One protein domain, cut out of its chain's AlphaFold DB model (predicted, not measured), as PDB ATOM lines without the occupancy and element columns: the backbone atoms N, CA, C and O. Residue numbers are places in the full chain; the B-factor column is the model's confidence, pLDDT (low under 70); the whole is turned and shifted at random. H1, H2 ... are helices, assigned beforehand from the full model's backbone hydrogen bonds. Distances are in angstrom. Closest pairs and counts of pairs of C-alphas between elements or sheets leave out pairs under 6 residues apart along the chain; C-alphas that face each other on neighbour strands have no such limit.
ATOM      1  N   GLU A 174      -0.796  32.601  -8.335       83.38
ATOM      2  CA  GLU A 174      -0.103  31.843  -7.302       83.38
ATOM      3  C   GLU A 174       1.410  32.065  -7.379       83.38
ATOM      4  O   GLU A 174       2.060  32.155  -6.340       83.38
ATOM      5  N   ALA A 175       1.971  32.249  -8.581       86.88
ATOM      6  CA  ALA A 175       3.384  32.580  -8.754       86.88
ATOM      7  C   ALA A 175       3.749  33.945  -8.143       86.88
ATOM      8  O   ALA A 175       4.781  34.076  -7.486       86.88
ATOM      9  N   VAL A 176       2.883  34.955  -8.300       87.25
ATOM     10  CA  VAL A 176       3.083  36.281  -7.694       87.25
ATOM     11  C   VAL A 176       3.049  36.168  -6.175       87.25
ATOM     12  O   VAL A 176       3.961  36.651  -5.506       87.25
ATOM     13  N   ILE A 177       2.038  35.480  -5.636       84.31
ATOM     14  CA  ILE A 177       1.901  35.252  -4.193       84.31
ATOM     15  C   ILE A 177       3.146  34.534  -3.665       84.31
ATOM     16  O   ILE A 177       3.775  35.023  -2.731       84.31
ATOM     17  N   GLN A 178       3.587  33.456  -4.316       84.56
ATOM     18  CA  GLN A 178       4.769  32.696  -3.909       84.56
ATOM     19  C   GLN A 178       6.041  33.561  -3.882       84.56
ATOM     20  O   GLN A 178       6.819  33.465  -2.936       84.56
ATOM     21  N   VAL A 179       6.256  34.451  -4.856       84.25
ATOM     22  CA  VAL A 179       7.427  35.352  -4.866       84.25
ATOM     23  C   VAL A 179       7.327  36.433  -3.775       84.25
ATOM     24  O   VAL A 179       8.320  36.749  -3.101       84.25
ATOM     25  N   VAL A 180       6.137  37.007  -3.574       83.00
ATOM     26  CA  VAL A 180       5.887  38.068  -2.583       83.00
ATOM     27  C   VAL A 180       6.003  37.519  -1.162       83.00
ATOM     28  O   VAL A 180       6.786  38.048  -0.364       83.00
ATOM     29  N   THR A 181       5.246  36.471  -0.848       75.69
ATOM     30  CA  THR A 181       5.017  35.990   0.519       75.69
ATOM     31  C   THR A 181       5.818  34.736   0.861       75.69
ATOM     32  O   THR A 181       6.129  34.531   2.035       75.69
ATOM     33  N   GLY A 182       6.198  33.932  -0.140       63.75
ATOM     34  CA  GLY A 182       6.751  32.576   0.028       63.75
ATOM     35  C   GLY A 182       5.707  31.517   0.356       63.75
ATOM     36  O   GLY A 182       6.083  30.455   0.834       63.75
ATOM     37  N   THR A 183       4.417  31.835   0.190       55.62
ATOM     38  CA  THR A 183       3.296  31.081   0.777       55.62
ATOM     39  C   THR A 183       2.145  30.951  -0.217       55.62
ATOM     40  O   THR A 183       1.117  31.620  -0.111       55.62
ATOM     41  N   ALA A 184       2.318  30.125  -1.231       54.78
ATOM     42  CA  ALA A 184       1.260  29.723  -2.141       54.78
ATOM     43  C   ALA A 184       0.958  28.236  -1.954       54.78
ATOM     44  O   ALA A 184       1.817  27.460  -1.536       54.78
ATOM     45  N   ASN A 185      -0.235  27.827  -2.389       51.75
ATOM     46  CA  ASN A 185      -0.682  26.428  -2.461       51.75
ATOM     47  C   ASN A 185       0.180  25.533  -3.387       51.75
ATOM     48  O   ASN A 185      -0.151  24.373  -3.612       51.75
ATOM     49  N   LEU A 186       1.282  26.058  -3.935       51.94
ATOM     50  CA  LEU A 186       2.341  25.289  -4.597       51.94
ATOM     51  C   LEU A 186       3.253  24.565  -3.575       51.94
ATOM     52  O   LEU A 186       4.095  23.761  -3.968       51.94
ATOM     53  N   GLY A 187       3.063  24.819  -2.273       47.72
ATOM     54  CA  GLY A 187       3.582  24.040  -1.146       47.72
ATOM     55  C   GLY A 187       2.487  23.769  -0.100       47.72
ATOM     56  O   GLY A 187       1.473  24.458  -0.059       47.72
ATOM     57  N   THR A 188       2.670  22.743   0.738       42.56
ATOM     58  CA  THR A 188       1.648  22.235   1.681       42.56
ATOM     59  C   THR A 188       1.909  22.616   3.150       42.56
ATOM     60  O   THR A 188       1.463  21.902   4.044       42.56
ATOM     61  N   GLY A 189       2.682  23.675   3.428       50.53
ATOM     62  CA  GLY A 189       3.180  23.990   4.776       50.53
ATOM     63  C   GLY A 189       3.020  25.451   5.199       50.53
ATOM     64  O   GLY A 189       2.746  26.322   4.372       50.53
ATOM     65  N   GLU A 190       3.190  25.708   6.500       46.47
ATOM     66  CA  GLU A 190       3.160  27.060   7.066       46.47
ATOM     67  C   GLU A 190       4.339  27.931   6.580       46.47
ATOM     68  O   GLU A 190       5.439  27.418   6.370       46.47
ATOM     69  N   PRO A 191       4.151  29.258   6.462       50.47
ATOM     70  CA  PRO A 191       5.164  30.196   5.980       50.47
ATOM     71  C   PRO A 191       6.502  30.176   6.743       50.47
ATOM     72  O   PRO A 191       6.609  30.769   7.818       50.47
ATOM     73  N   ALA A 192       7.578  29.646   6.153       59.78
ATOM     74  CA  ALA A 192       8.932  29.823   6.689       59.78
ATOM     75  C   ALA A 192       9.766  30.828   5.868       59.78
ATOM     76  O   ALA A 192       9.584  31.022   4.667       59.78
ATOM     77  N   SER A 193      10.733  31.495   6.509       58.91
ATOM     78  CA  SER A 193      11.678  32.392   5.814       58.91
ATOM     79  C   SER A 193      12.508  31.679   4.743       58.91
ATOM     80  O   SER A 193      12.865  32.298   3.742       58.91
ATOM     81  N   ARG A 194      12.767  30.382   4.937       62.12
ATOM     82  CA  ARG A 194      13.509  29.510   4.017       62.12
ATOM     83  C   ARG A 194      12.731  29.262   2.719       62.12
ATOM     84  O   ARG A 194      13.325  29.286   1.647       62.12
ATOM     85  N   ASP A 195      11.409  29.150   2.802       73.69
ATOM     86  CA  ASP A 195      10.522  28.924   1.654       73.69
ATOM     87  C   ASP A 195      10.516  30.141   0.722       73.69
ATOM     88  O   ASP A 195      10.555  30.007  -0.500       73.69
ATOM     89  N   ARG A 196      10.556  31.350   1.305       79.12
ATOM     90  CA  ARG A 196      10.689  32.612   0.559       79.12
ATOM     91  C   ARG A 196      11.999  32.711  -0.210       79.12
ATOM     92  O   ARG A 196      11.993  33.174  -1.348       79.12
ATOM     93  N   GLU A 197      13.119  32.365   0.423       84.44
ATOM     94  CA  GLU A 197      14.440  32.424  -0.214       84.44
ATOM     95  C   GLU A 197      14.512  31.421  -1.371       84.44
ATOM     96  O   GLU A 197      14.819  31.819  -2.495       84.44
ATOM     97  N   ALA A 198      14.110  30.168  -1.130       86.44
ATOM     98  CA  ALA A 198      14.047  29.126  -2.153       86.44
ATOM     99  C   ALA A 198      13.152  29.526  -3.337       86.44
ATOM    100  O   ALA A 198      13.574  29.440  -4.490       86.44
ATOM    101  N   ALA A 199      11.948  30.040  -3.067       87.69
ATOM    102  CA  ALA A 199      11.029  30.501  -4.106       87.69
ATOM    103  C   ALA A 199      11.632  31.614  -4.975       87.69
ATOM    104  O   ALA A 199      11.566  31.555  -6.201       87.69
ATOM    105  N   ARG A 200      12.249  32.628  -4.359       93.12
ATOM    106  CA  ARG A 200      12.818  33.777  -5.088       93.12
ATOM    107  C   ARG A 200      14.057  33.420  -5.902       93.12
ATOM    108  O   ARG A 200      14.377  34.158  -6.830       93.12
ATOM    109  N   LEU A 201      14.719  32.317  -5.566       94.69
ATOM    110  CA  LEU A 201      15.868  31.766  -6.282       94.69
ATOM    111  C   LEU A 201      15.487  30.642  -7.247       94.69
ATOM    112  O   LEU A 201      16.382  30.012  -7.784       94.69
ATOM    113  N   THR A 202      14.195  30.381  -7.471       95.81
ATOM    114  CA  THR A 202      13.710  29.361  -8.412       95.81
ATOM    115  C   THR A 202      13.336  30.014  -9.754       95.81
ATOM    116  O   THR A 202      12.235  30.563  -9.856       95.81
ATOM    117  N   PRO A 203      14.197  29.964 -10.793       97.44
ATOM    118  CA  PRO A 203      13.905  30.487 -12.128       97.44
ATOM    119  C   PRO A 203      12.528  30.132 -12.683       97.44
ATOM    120  O   PRO A 203      11.775  31.036 -13.050       97.44
ATOM    121  N   ALA A 204      12.152  28.848 -12.692       96.88
ATOM    122  CA  ALA A 204      10.890  28.390 -13.283       96.88
ATOM    123  C   ALA A 204       9.648  29.107 -12.725       96.88
ATOM    124  O   ALA A 204       8.679  29.328 -13.453       96.88
ATOM    125  N   LEU A 205       9.676  29.518 -11.451       94.94
ATOM    126  CA  LEU A 205       8.561  30.220 -10.818       94.94
ATOM    127  C   LEU A 205       8.244  31.538 -11.540       94.94
ATOM    128  O   LEU A 205       7.077  31.881 -11.730       94.94
ATOM    129  N   TYR A 206       9.271  32.245 -12.016       96.75
ATOM    130  CA  TYR A 206       9.110  33.501 -12.743       96.75
ATOM    131  C   TYR A 206       8.456  33.299 -14.116       96.75
ATOM    132  O   TYR A 206       7.706  34.162 -14.574       96.75
ATOM    133  N   HIS A 207       8.643  32.141 -14.760       96.50
ATOM    134  CA  HIS A 207       7.991  31.828 -16.041       96.50
ATOM    135  C   HIS A 207       6.462  31.720 -15.920       96.50
ATOM    136  O   HIS A 207       5.733  31.921 -16.900       96.50
ATOM    137  N   LEU A 208       5.961  31.463 -14.709       95.19
ATOM    138  CA  LEU A 208       4.536  31.418 -14.398       95.19
ATOM    139  C   LEU A 208       3.938  32.795 -14.104       95.19
ATOM    140  O   LEU A 208       2.716  32.893 -13.988       95.19
ATOM    141  N   LEU A 209       4.743  33.866 -14.055       93.50
ATOM    142  CA  LEU A 209       4.221  35.211 -13.836       93.50
ATOM    143  C   LEU A 209       3.179  35.578 -14.897       93.50
ATOM    144  O   LEU A 209       3.352  35.272 -16.090       93.50
ATOM    145  N   PRO A 210       2.071  36.202 -14.481       89.81
ATOM    146  CA  PRO A 210       0.980  36.436 -15.386       89.81
ATOM    147  C   PRO A 210       1.149  37.693 -16.234       89.81
ATOM    148  O   PRO A 210       1.797  38.665 -15.857       89.81
ATOM    149  N   ALA A 211       0.559  37.633 -17.428       86.12
ATOM    150  CA  ALA A 211       0.657  38.658 -18.459       86.12
ATOM    151  C   ALA A 211      -0.679  38.791 -19.205       86.12
ATOM    152  O   ALA A 211      -0.818  38.347 -20.352       86.12
ATOM    153  N   PHE A 212      -1.692  39.370 -18.558       77.00
ATOM    154  CA  PHE A 212      -2.991  39.590 -19.189       77.00
ATOM    155  C   PHE A 212      -3.716  40.858 -18.744       77.00
ATOM    156  O   PHE A 212      -3.532  41.356 -17.638       77.00
ATOM    157  N   LYS A 213      -4.531  41.392 -19.665       67.31
ATOM    158  CA  LYS A 213      -5.373  42.567 -19.430       67.31
ATOM    159  C   LYS A 213      -6.532  42.175 -18.515       67.31
ATOM    160  O   LYS A 213      -7.118  41.122 -18.747       67.31
ATOM    161  N   ASN A 214      -6.881  43.073 -17.590       63.00
ATOM    162  CA  ASN A 214      -7.986  42.979 -16.629       63.00
ATOM    163  C   ASN A 214      -7.829  41.816 -15.623       63.00
ATOM    164  O   ASN A 214      -7.760  40.654 -16.008       63.00
ATOM    165  N   GLY A 215      -7.787  42.134 -14.323       61.56
ATOM    166  CA  GLY A 215      -7.800  41.150 -13.225       61.56
ATOM    167  C   GLY A 215      -6.524  41.062 -12.376       61.56
ATOM    168  O   GLY A 215      -6.582  40.520 -11.282       61.56
ATOM    169  N   LEU A 216      -5.397  41.621 -12.831       61.88
ATOM    170  CA  LEU A 216      -4.090  41.528 -12.146       61.88
ATOM    171  C   LEU A 216      -3.418  42.863 -11.908       61.88
ATOM    172  O   LEU A 216      -2.894  43.148 -10.838       61.88
ATOM    173  N   VAL A 217      -3.360  43.631 -12.984       61.03
ATOM    174  CA  VAL A 217      -2.592  44.851 -13.067       61.03
ATOM    175  C   VAL A 217      -3.609  45.989 -12.999       61.03
ATOM    176  O   VAL A 217      -4.592  45.937 -13.752       61.03
ATOM    177  N   PRO A 218      -3.432  46.979 -12.099       61.69
ATOM    178  CA  PRO A 218      -4.230  48.195 -12.112       61.69
ATOM    179  C   PRO A 218      -4.351  48.708 -13.554       61.69
ATOM    180  O   PRO A 218      -3.349  48.664 -14.270       61.69
ATOM    181  N   PRO A 219      -5.523  49.177 -14.018       64.56
ATOM    182  CA  PRO A 219      -5.735  49.550 -15.423       64.56
ATOM    183  C   PRO A 219      -4.695  50.521 -16.012       64.56
ATOM    184  O   PRO A 219      -4.578  50.642 -17.227       64.56
ATOM    185  N   GLN A 220      -3.965  51.224 -15.147       68.81
ATOM    186  CA  GLN A 220      -2.955  52.232 -15.456       68.81
ATOM    187  C   GLN A 220      -1.562  51.640 -15.730       68.81
ATOM    188  O   GLN A 220      -0.702  52.337 -16.262       68.81
ATOM    189  N   LEU A 221      -1.320  50.381 -15.360       70.31
ATOM    190  CA  LEU A 221      -0.037  49.705 -15.524       70.31
ATOM    191  C   LEU A 221      -0.047  48.795 -16.772       70.31
ATOM    192  O   LEU A 221      -1.087  48.242 -17.145       70.31
ATOM    193  N   PRO A 222       1.103  48.633 -17.455       79.00
ATOM    194  CA  PRO A 222       1.189  47.832 -18.671       79.00
ATOM    195  C   PRO A 222       0.980  46.338 -18.382       79.00
ATOM    196  O   PRO A 222       1.225  45.850 -17.284       79.00
ATOM    197  N   VAL A 223       0.546  45.572 -19.389       80.75
ATOM    198  CA  VAL A 223       0.178  44.150 -19.212       80.75
ATOM    199  C   VAL A 223       1.338  43.259 -18.752       80.75
ATOM    200  O   VAL A 223       1.118  42.155 -18.261       80.75
ATOM    201  N   ASP A 224       2.565  43.719 -18.968       83.94
ATOM    202  CA  ASP A 224       3.820  43.084 -18.598       83.94
ATOM    203  C   ASP A 224       4.485  43.758 -17.384       83.94
ATOM    204  O   ASP A 224       5.661  43.514 -17.131       83.94
ATOM    205  N   ALA A 225       3.741  44.558 -16.608       87.19
ATOM    206  CA  ALA A 225       4.228  45.244 -15.407       87.19
ATOM    207  C   ALA A 225       4.887  44.298 -14.392       87.19
ATOM    208  O   ALA A 225       5.866  44.661 -13.756       87.19
ATOM    209  N   LEU A 226       4.411  43.056 -14.273       90.88
ATOM    210  CA  LEU A 226       5.006  42.071 -13.364       90.88
ATOM    211  C   LEU A 226       6.395  41.583 -13.805       90.88
ATOM    212  O   LEU A 226       7.074  40.936 -13.018       90.88
ATOM    213  N   PHE A 227       6.845  41.911 -15.018       93.94
ATOM    214  CA  PHE A 227       8.220  41.674 -15.472       93.94
ATOM    215  C   PHE A 227       9.128  42.895 -15.288       93.94
ATOM    216  O   PHE A 227      10.299  42.842 -15.651       93.94
ATOM    217  N   ASP A 228       8.602  43.999 -14.755       92.56
ATOM    218  CA  ASP A 228       9.384  45.173 -14.389       92.56
ATOM    219  C   ASP A 228       9.729  45.100 -12.890       92.56
ATOM    220  O   ASP A 228       8.826  45.162 -12.050       92.56
ATOM    221  N   PRO A 229      11.020  44.990 -12.515       93.25
ATOM    222  CA  PRO A 229      11.427  44.863 -11.119       93.25
ATOM    223  C   PRO A 229      11.018  46.059 -10.249       93.25
ATOM    224  O   PRO A 229      10.958  45.920  -9.029       93.25
ATOM    225  N   THR A 230      10.732  47.225 -10.840       91.19
ATOM    226  CA  THR A 230      10.313  48.428 -10.100       91.19
ATOM    227  C   THR A 230       8.867  48.367  -9.608       91.19
ATOM    228  O   THR A 230       8.515  49.093  -8.681       91.19
ATOM    229  N   GLN A 231       8.052  47.468 -10.167       90.88
ATOM    230  CA  GLN A 231       6.654  47.257  -9.766       90.88
ATOM    231  C   GLN A 231       6.519  46.328  -8.553       90.88
ATOM    232  O   GLN A 231       5.430  46.157  -8.006       90.88
ATOM    233  N   TRP A 232       7.619  45.708  -8.126       91.38
ATOM    234  CA  TRP A 232       7.637  44.754  -7.026       91.38
ATOM    235  C   TRP A 232       8.017  45.408  -5.701       91.38
ATOM    236  O   TRP A 232       8.783  46.370  -5.637       91.38
ATOM    237  N   GLN A 233       7.521  44.833  -4.604       90.25
ATOM    238  CA  GLN A 233       7.838  45.318  -3.266       90.25
ATOM    239  C   GLN A 233       9.366  45.317  -2.999       90.25
ATOM    240  O   GLN A 233      10.045  44.317  -3.269       90.25
ATOM    241  N   PRO A 234       9.927  46.379  -2.382       92.12
ATOM    242  CA  PRO A 234      11.370  46.480  -2.127       92.12
ATOM    243  C   PRO A 234      11.954  45.347  -1.271       92.12
ATOM    244  O   PRO A 234      13.159  45.083  -1.320       92.12
ATOM    245  N   SER A 235      11.113  44.668  -0.483       90.31
ATOM    246  CA  SER A 235      11.524  43.566   0.389       90.31
ATOM    247  C   SER A 235      12.063  42.355  -0.379       90.31
ATOM    248  O   SER A 235      12.868  41.614   0.175       90.31
ATOM    249  N   ILE A 236      11.698  42.165  -1.655       92.50
ATOM    250  CA  ILE A 236      12.235  41.069  -2.476       92.50
ATOM    251  C   ILE A 236      13.734  41.262  -2.691       92.50
ATOM    252  O   ILE A 236      14.531  40.396  -2.328       92.50
ATOM    253  N   VAL A 237      14.123  42.436  -3.192       95.56
ATOM    254  CA  VAL A 237      15.531  42.801  -3.389       95.56
ATOM    255  C   VAL A 237      16.273  42.818  -2.054       95.56
ATOM    256  O   VAL A 237      17.421  42.387  -1.992       95.56
ATOM    257  N   ALA A 238      15.636  43.277  -0.972       94.38
ATOM    258  CA  ALA A 238      16.255  43.287   0.352       94.38
ATOM    259  C   ALA A 238      16.592  41.870   0.856       94.38
ATOM    260  O   ALA A 238      17.709  41.641   1.319       94.38
ATOM    261  N   THR A 239      15.670  40.910   0.730       92.88
ATOM    262  CA  THR A 239      15.925  39.518   1.131       92.88
ATOM    263  C   THR A 239      16.955  38.848   0.226       92.88
ATOM    264  O   THR A 239      17.849  38.185   0.738       92.88
ATOM    265  N   LEU A 240      16.898  39.062  -1.094       95.62
ATOM    266  CA  LEU A 240      17.927  38.553  -2.009       95.62
ATOM    267  C   LEU A 240      19.311  39.126  -1.668       95.62
ATOM    268  O   LEU A 240      20.295  38.394  -1.653       95.62
ATOM    269  N   ALA A 241      19.397  40.410  -1.315       96.75
ATOM    270  CA  ALA A 241      20.651  41.035  -0.895       96.75
ATOM    271  C   ALA A 241      21.174  40.450   0.424       96.75
ATOM    272  O   ALA A 241      22.377  40.230   0.569       96.75
ATOM    273  N   GLN A 242      20.289  40.180   1.387       95.44
ATOM    274  CA  GLN A 242      20.660  39.502   2.629       95.44
ATOM    275  C   GLN A 242      21.161  38.080   2.359       95.44
ATOM    276  O   GLN A 242      22.140  37.652   2.969       95.44
ATOM    277  N   TYR A 243      20.519  37.372   1.435       94.75
ATOM    278  CA  TYR A 243      20.914  36.032   1.037       94.75
ATOM    279  C   TYR A 243      22.285  36.025   0.347       94.75
ATOM    280  O   TYR A 243      23.189  35.329   0.803       94.75
ATOM    281  N   ILE A 244      22.494  36.891  -0.651       97.25
ATOM    282  CA  ILE A 244      23.789  37.086  -1.327       97.25
ATOM    283  C   ILE A 244      24.884  37.439  -0.321       97.25
ATOM    284  O   ILE A 244      25.965  36.870  -0.375       97.25
ATOM    285  N   ARG A 245      24.611  38.321   0.648       97.00
ATOM    286  CA  ARG A 245      25.583  38.651   1.702       97.00
ATOM    287  C   ARG A 245      26.013  37.420   2.510       97.00
ATOM    288  O   ARG A 245      27.149  37.371   2.967       97.00
ATOM    289  N   ARG A 246      25.095  36.485   2.765       95.06
ATOM    290  CA  ARG A 246      25.332  35.306   3.616       95.06
ATOM    291  C   ARG A 246      25.949  34.132   2.861       95.06
ATOM    292  O   ARG A 246      26.634  33.334   3.490       95.06
ATOM    293  N   LYS A 247      25.617  33.980   1.580       95.75
ATOM    294  CA  LYS A 247      25.857  32.755   0.808       95.75
ATOM    295  C   LYS A 247      26.548  32.976  -0.536       95.75
ATOM    296  O   LYS A 247      27.022  32.012  -1.111       95.75
ATOM    297  N   GLY A 248      26.574  34.205  -1.043       96.06
ATOM    298  CA  GLY A 248      27.219  34.520  -2.310       96.06
ATOM    299  C   GLY A 248      28.727  34.701  -2.177       96.06
ATOM    300  O   GLY A 248      29.264  34.889  -1.083       96.06
ATOM    301  N   LEU A 249      29.401  34.696  -3.322       96.50
ATOM    302  CA  LEU A 249      30.838  34.942  -3.408       96.50
ATOM    303  C   LEU A 249      31.187  36.403  -3.060       96.50
ATOM    304  O   LEU A 249      30.356  37.300  -3.259       96.50
ATOM    305  N   PRO A 250      32.414  36.682  -2.576       94.50
ATOM    306  CA  PRO A 250      32.912  38.048  -2.454       94.50
ATOM    307  C   PRO A 250      32.864  38.775  -3.803       94.50
ATOM    308  O   PRO A 250      33.203  38.202  -4.835       94.50
ATOM    309  N   GLY A 251      32.461  40.044  -3.803       93.81
ATOM    310  CA  GLY A 251      32.359  40.835  -5.027       93.81
ATOM    311  C   GLY A 251      31.561  42.114  -4.818       93.81
ATOM    312  O   GLY A 251      31.602  42.710  -3.739       93.81
ATOM    313  N   ASP A 252      30.822  42.510  -5.854       96.06
ATOM    314  CA  ASP A 252      29.975  43.703  -5.849       96.06
ATOM    315  C   ASP A 252      29.007  43.755  -4.652       96.06
ATOM    316  O   ASP A 252      28.586  42.711  -4.132       96.06
ATOM    317  N   PRO A 253      28.572  44.963  -4.239       98.00
ATOM    318  CA  PRO A 253      27.639  45.130  -3.134       98.00
ATOM    319  C   PRO A 253      26.401  44.220  -3.267       98.00
ATOM    320  O   PRO A 253      25.719  44.261  -4.298       98.00
ATOM    321  N   PRO A 254      26.011  43.463  -2.219       97.94
ATOM    322  CA  PRO A 254      24.917  42.490  -2.305       97.94
ATOM    323  C   PRO A 254      23.591  43.057  -2.827       97.94
ATOM    324  O   PRO A 254      22.860  42.377  -3.538       97.94
ATOM    325  N   LYS A 255      23.284  44.328  -2.531       97.69
ATOM    326  CA  LYS A 255      22.075  45.004  -3.031       97.69
ATOM    327  C   LYS A 255      22.104  45.238  -4.543       97.69
ATOM    328  O   LYS A 255      21.059  45.162  -5.180       97.69
ATOM    329  N   GLN A 256      23.270  45.537  -5.112       98.00
ATOM    330  CA  GLN A 256      23.439  45.694  -6.558       98.00
ATOM    331  C   GLN A 256      23.270  44.342  -7.250       98.00
ATOM    332  O   GLN A 256      22.464  44.224  -8.170       98.00
ATOM    333  N   ARG A 257      23.938  43.310  -6.729       98.06
ATOM    334  CA  ARG A 257      23.820  41.938  -7.232       98.06
ATOM    335  C   ARG A 257      22.392  41.398  -7.139       98.06
ATOM    336  O   ARG A 257      21.901  40.823  -8.097       98.06
ATOM    337  N   ALA A 258      21.687  41.665  -6.039       98.00
ATOM    338  CA  ALA A 258      20.284  41.282  -5.869       98.00
ATOM    339  C   ALA A 258      19.364  41.908  -6.925       98.00
ATOM    340  O   ALA A 258      18.478  41.233  -7.444       98.00
ATOM    341  N   LYS A 259      19.569  43.192  -7.255       98.00
ATOM    342  CA  LYS A 259      18.819  43.860  -8.330       98.00
ATOM    343  C   LYS A 259      19.112  43.229  -9.689       98.00
ATOM    344  O   LYS A 259      18.175  43.011 -10.447       98.00
ATOM    345  N   ALA A 260      20.383  42.949  -9.977       98.06
ATOM    346  CA  ALA A 260      20.792  42.320 -11.230       98.06
ATOM    347  C   ALA A 260      20.176  40.920 -11.378       98.06
ATOM    348  O   ALA A 260      19.521  40.659 -12.378       98.06
ATOM    349  N   LEU A 261      20.292  40.082 -10.344       98.00
ATOM    350  CA  LEU A 261      19.709  38.741 -10.291       98.00
ATOM    351  C   LEU A 261      18.188  38.764 -10.494       98.00
ATOM    352  O   LEU A 261      17.655  38.029 -11.318       98.00
ATOM    353  N   PHE A 262      17.478  39.634  -9.772       97.88
ATOM    354  CA  PHE A 262      16.025  39.742  -9.902       97.88
ATOM    355  C   PHE A 262      15.600  40.232 -11.294       97.88
ATOM    356  O   PHE A 262      14.648  39.712 -11.870       97.88
ATOM    357  N   ASN A 263      16.324  41.205 -11.854       98.06
ATOM    358  CA  ASN A 263      16.077  41.691 -13.208       98.06
ATOM    359  C   ASN A 263      16.324  40.605 -14.264       98.06
ATOM    360  O   ASN A 263      15.553  40.498 -15.213       98.06
ATOM    361  N   ASP A 264      17.368  39.795 -14.092       98.12
ATOM    362  CA  ASP A 264      17.679  38.683 -14.987       98.12
ATOM    363  C   ASP A 264      16.578  37.610 -14.960       98.12
ATOM    364  O   ASP A 264      16.020  37.276 -16.005       98.12
ATOM    365  N   LEU A 265      16.150  37.180 -13.768       98.19
ATOM    366  CA  LEU A 265      15.041  36.234 -13.582       98.19
ATOM    367  C   LEU A 265      13.745  36.696 -14.273       98.19
ATOM    368  O   LEU A 265      13.102  35.931 -14.998       98.19
ATOM    369  N   LEU A 266      13.376  37.970 -14.099       97.81
ATOM    370  CA  LEU A 266      12.218  38.562 -14.778       97.81
ATOM    371  C   LEU A 266      12.430  38.669 -16.296       97.81
ATOM    372  O   LEU A 266      11.501  38.414 -17.066       97.81
ATOM    373  N   GLY A 267      13.637  39.019 -16.743       97.75
ATOM    374  CA  GLY A 267      13.994  39.145 -18.156       97.75
ATOM    375  C   GLY A 267      13.918  37.818 -18.914       97.75
ATOM    376  O   GLY A 267      13.326  37.760 -20.001       97.75
ATOM    377  N   GLN A 268      14.440  36.740 -18.322       97.38
ATOM    378  CA  GLN A 268      14.335  35.380 -18.854       97.38
ATOM    379  C   GLN A 268      12.864  34.967 -19.005       97.38
ATOM    380  O   GLN A 268      12.420  34.580 -20.092       97.38
ATOM    381  N   ALA A 269      12.065  35.156 -17.952       97.06
ATOM    382  CA  ALA A 269      10.643  34.839 -17.964       97.06
ATOM    383  C   ALA A 269       9.845  35.669 -18.989       97.06
ATOM    384  O   ALA A 269       8.973  35.137 -19.683       97.06
ATOM    385  N   LYS A 270      10.159  36.965 -19.138       96.62
ATOM    386  CA  LYS A 270       9.533  37.855 -20.132       96.62
ATOM    387  C   LYS A 270       9.827  37.397 -21.557       96.62
ATOM    388  O   LYS A 270       8.922  37.351 -22.396       96.62
ATOM    389  N   THR A 271      11.081  37.040 -21.825       96.62
ATOM    390  CA  THR A 271      11.536  36.551 -23.133       96.62
ATOM    391  C   THR A 271      10.837  35.245 -23.491       96.62
ATOM    392  O   THR A 271      10.250  35.125 -24.573       96.62
ATOM    393  N   HIS A 272      10.794  34.305 -22.545       96.88
ATOM    394  CA  HIS A 272      10.068  33.047 -22.694       96.88
ATOM    395  C   HIS A 272       8.578  33.277 -22.973       96.88
ATOM    396  O   HIS A 272       8.048  32.789 -23.974       96.88
ATOM    397  N   ARG A 273       7.910  34.121 -22.173       94.56
ATOM    398  CA  ARG A 273       6.494  34.478 -22.363       94.56
ATOM    399  C   ARG A 273       6.224  35.027 -23.759       94.56
ATOM    400  O   ARG A 273       5.218  34.672 -24.377       94.56
ATOM    401  N   ALA A 274       7.094  35.902 -24.258       94.38
ATOM    402  CA  ALA A 274       6.964  36.472 -25.591       94.38
ATOM    403  C   ALA A 274       7.083  35.399 -26.685       94.38
ATOM    404  O   ALA A 274       6.285  35.419 -27.629       94.38
TER     405      ALA A 274
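Overview. This is residues 174 to 274 of the 312 residues of an uncharacterized protein of Olavius algarvensis associated proteobacterium Delta 3 (UniProt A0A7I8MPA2). The long helix H5 and the shorter H4 make a splayed pair: after H4 the chain folds back, and the first part of H5, residues 254 to 262, packs on H4 before H5 runs off at a steep angle. Three short helices sit along this pair, with H2 packed on H4, H3 packed on the far part of H5, and H1 beside the two of them, while a long unnamed stretch, residues 208 to 233, loops out between H3 and H4. The printed part has 101 residues with five named helices, in the order H1 to H5, and no named strand; the class is all helix. It is compact, with a radius of gyration of the C-alphas of 13.8 A and spans of 42 by 32 by 22 A.

Arrangement. Start at H1, residues 174 to 181, which touches H2, residues 193 to 200, at a steep tilt of 48 degrees, opposite ways; their closest C-alphas, of Val 179 and Arg 200, are 5.6 A apart. A tight link leads to H3, residues 203 to 207, which H1 only just touches, with 3 pairs of C-alphas within 8 A, the closest those of Ala 175 and Leu 205 at 6.1 A. Next comes H4, residues 234 to 247; H2 touches it about perpendicular, at 77 degrees, closest at the C-alphas of Glu 197 and Leu 240, 7.3 A. Last is H5, residues 254 to 274. With residues 254 to 262 alone it touches H4, opposite ways at a steep tilt of 64 degrees, the closest C-alphas being those of Ala 241 and Pro 254, 4.7 A. With residues 265 to 273 alone it touches H3, closest at the C-alphas of His 207 and Ala 269, 4.4 A. H1 and H5 are apart. The helix packing is mostly crossed: of the 3 touching pairs with a tilt, 0 are shallow. In H1, H2, H4 and H5 every O i to N i+4 pair is within hydrogen-bond range; in H3 it is 0 of 1, beside 2 of 2 O i to N i+3 pairs.

Along the chain. Find C-alpha 174 at (-0.103, 31.843, -7.302); from there H1 runs 10.2 A to C-alpha 181. H2 covers 11.0 A and H3 7.2 A. Find C-alpha 234 at (11.370, 46.480, -2.127), where H4 begins its 20.2 A. H5 runs 30.0 A to C-alpha 274 at (6.964, 36.472, -25.591).

Size, cuts and confidence. Look for the two C-alphas farthest apart at Asn 214 and Pro 250, 43.6 A. The printed part has no cut. The links H1 to H2 and H3 to H4 are long, with 11 and 26 residues. The mean pLDDT of the printed part is 84.9; residues 182 to 194 and 213 to 220 are under 70.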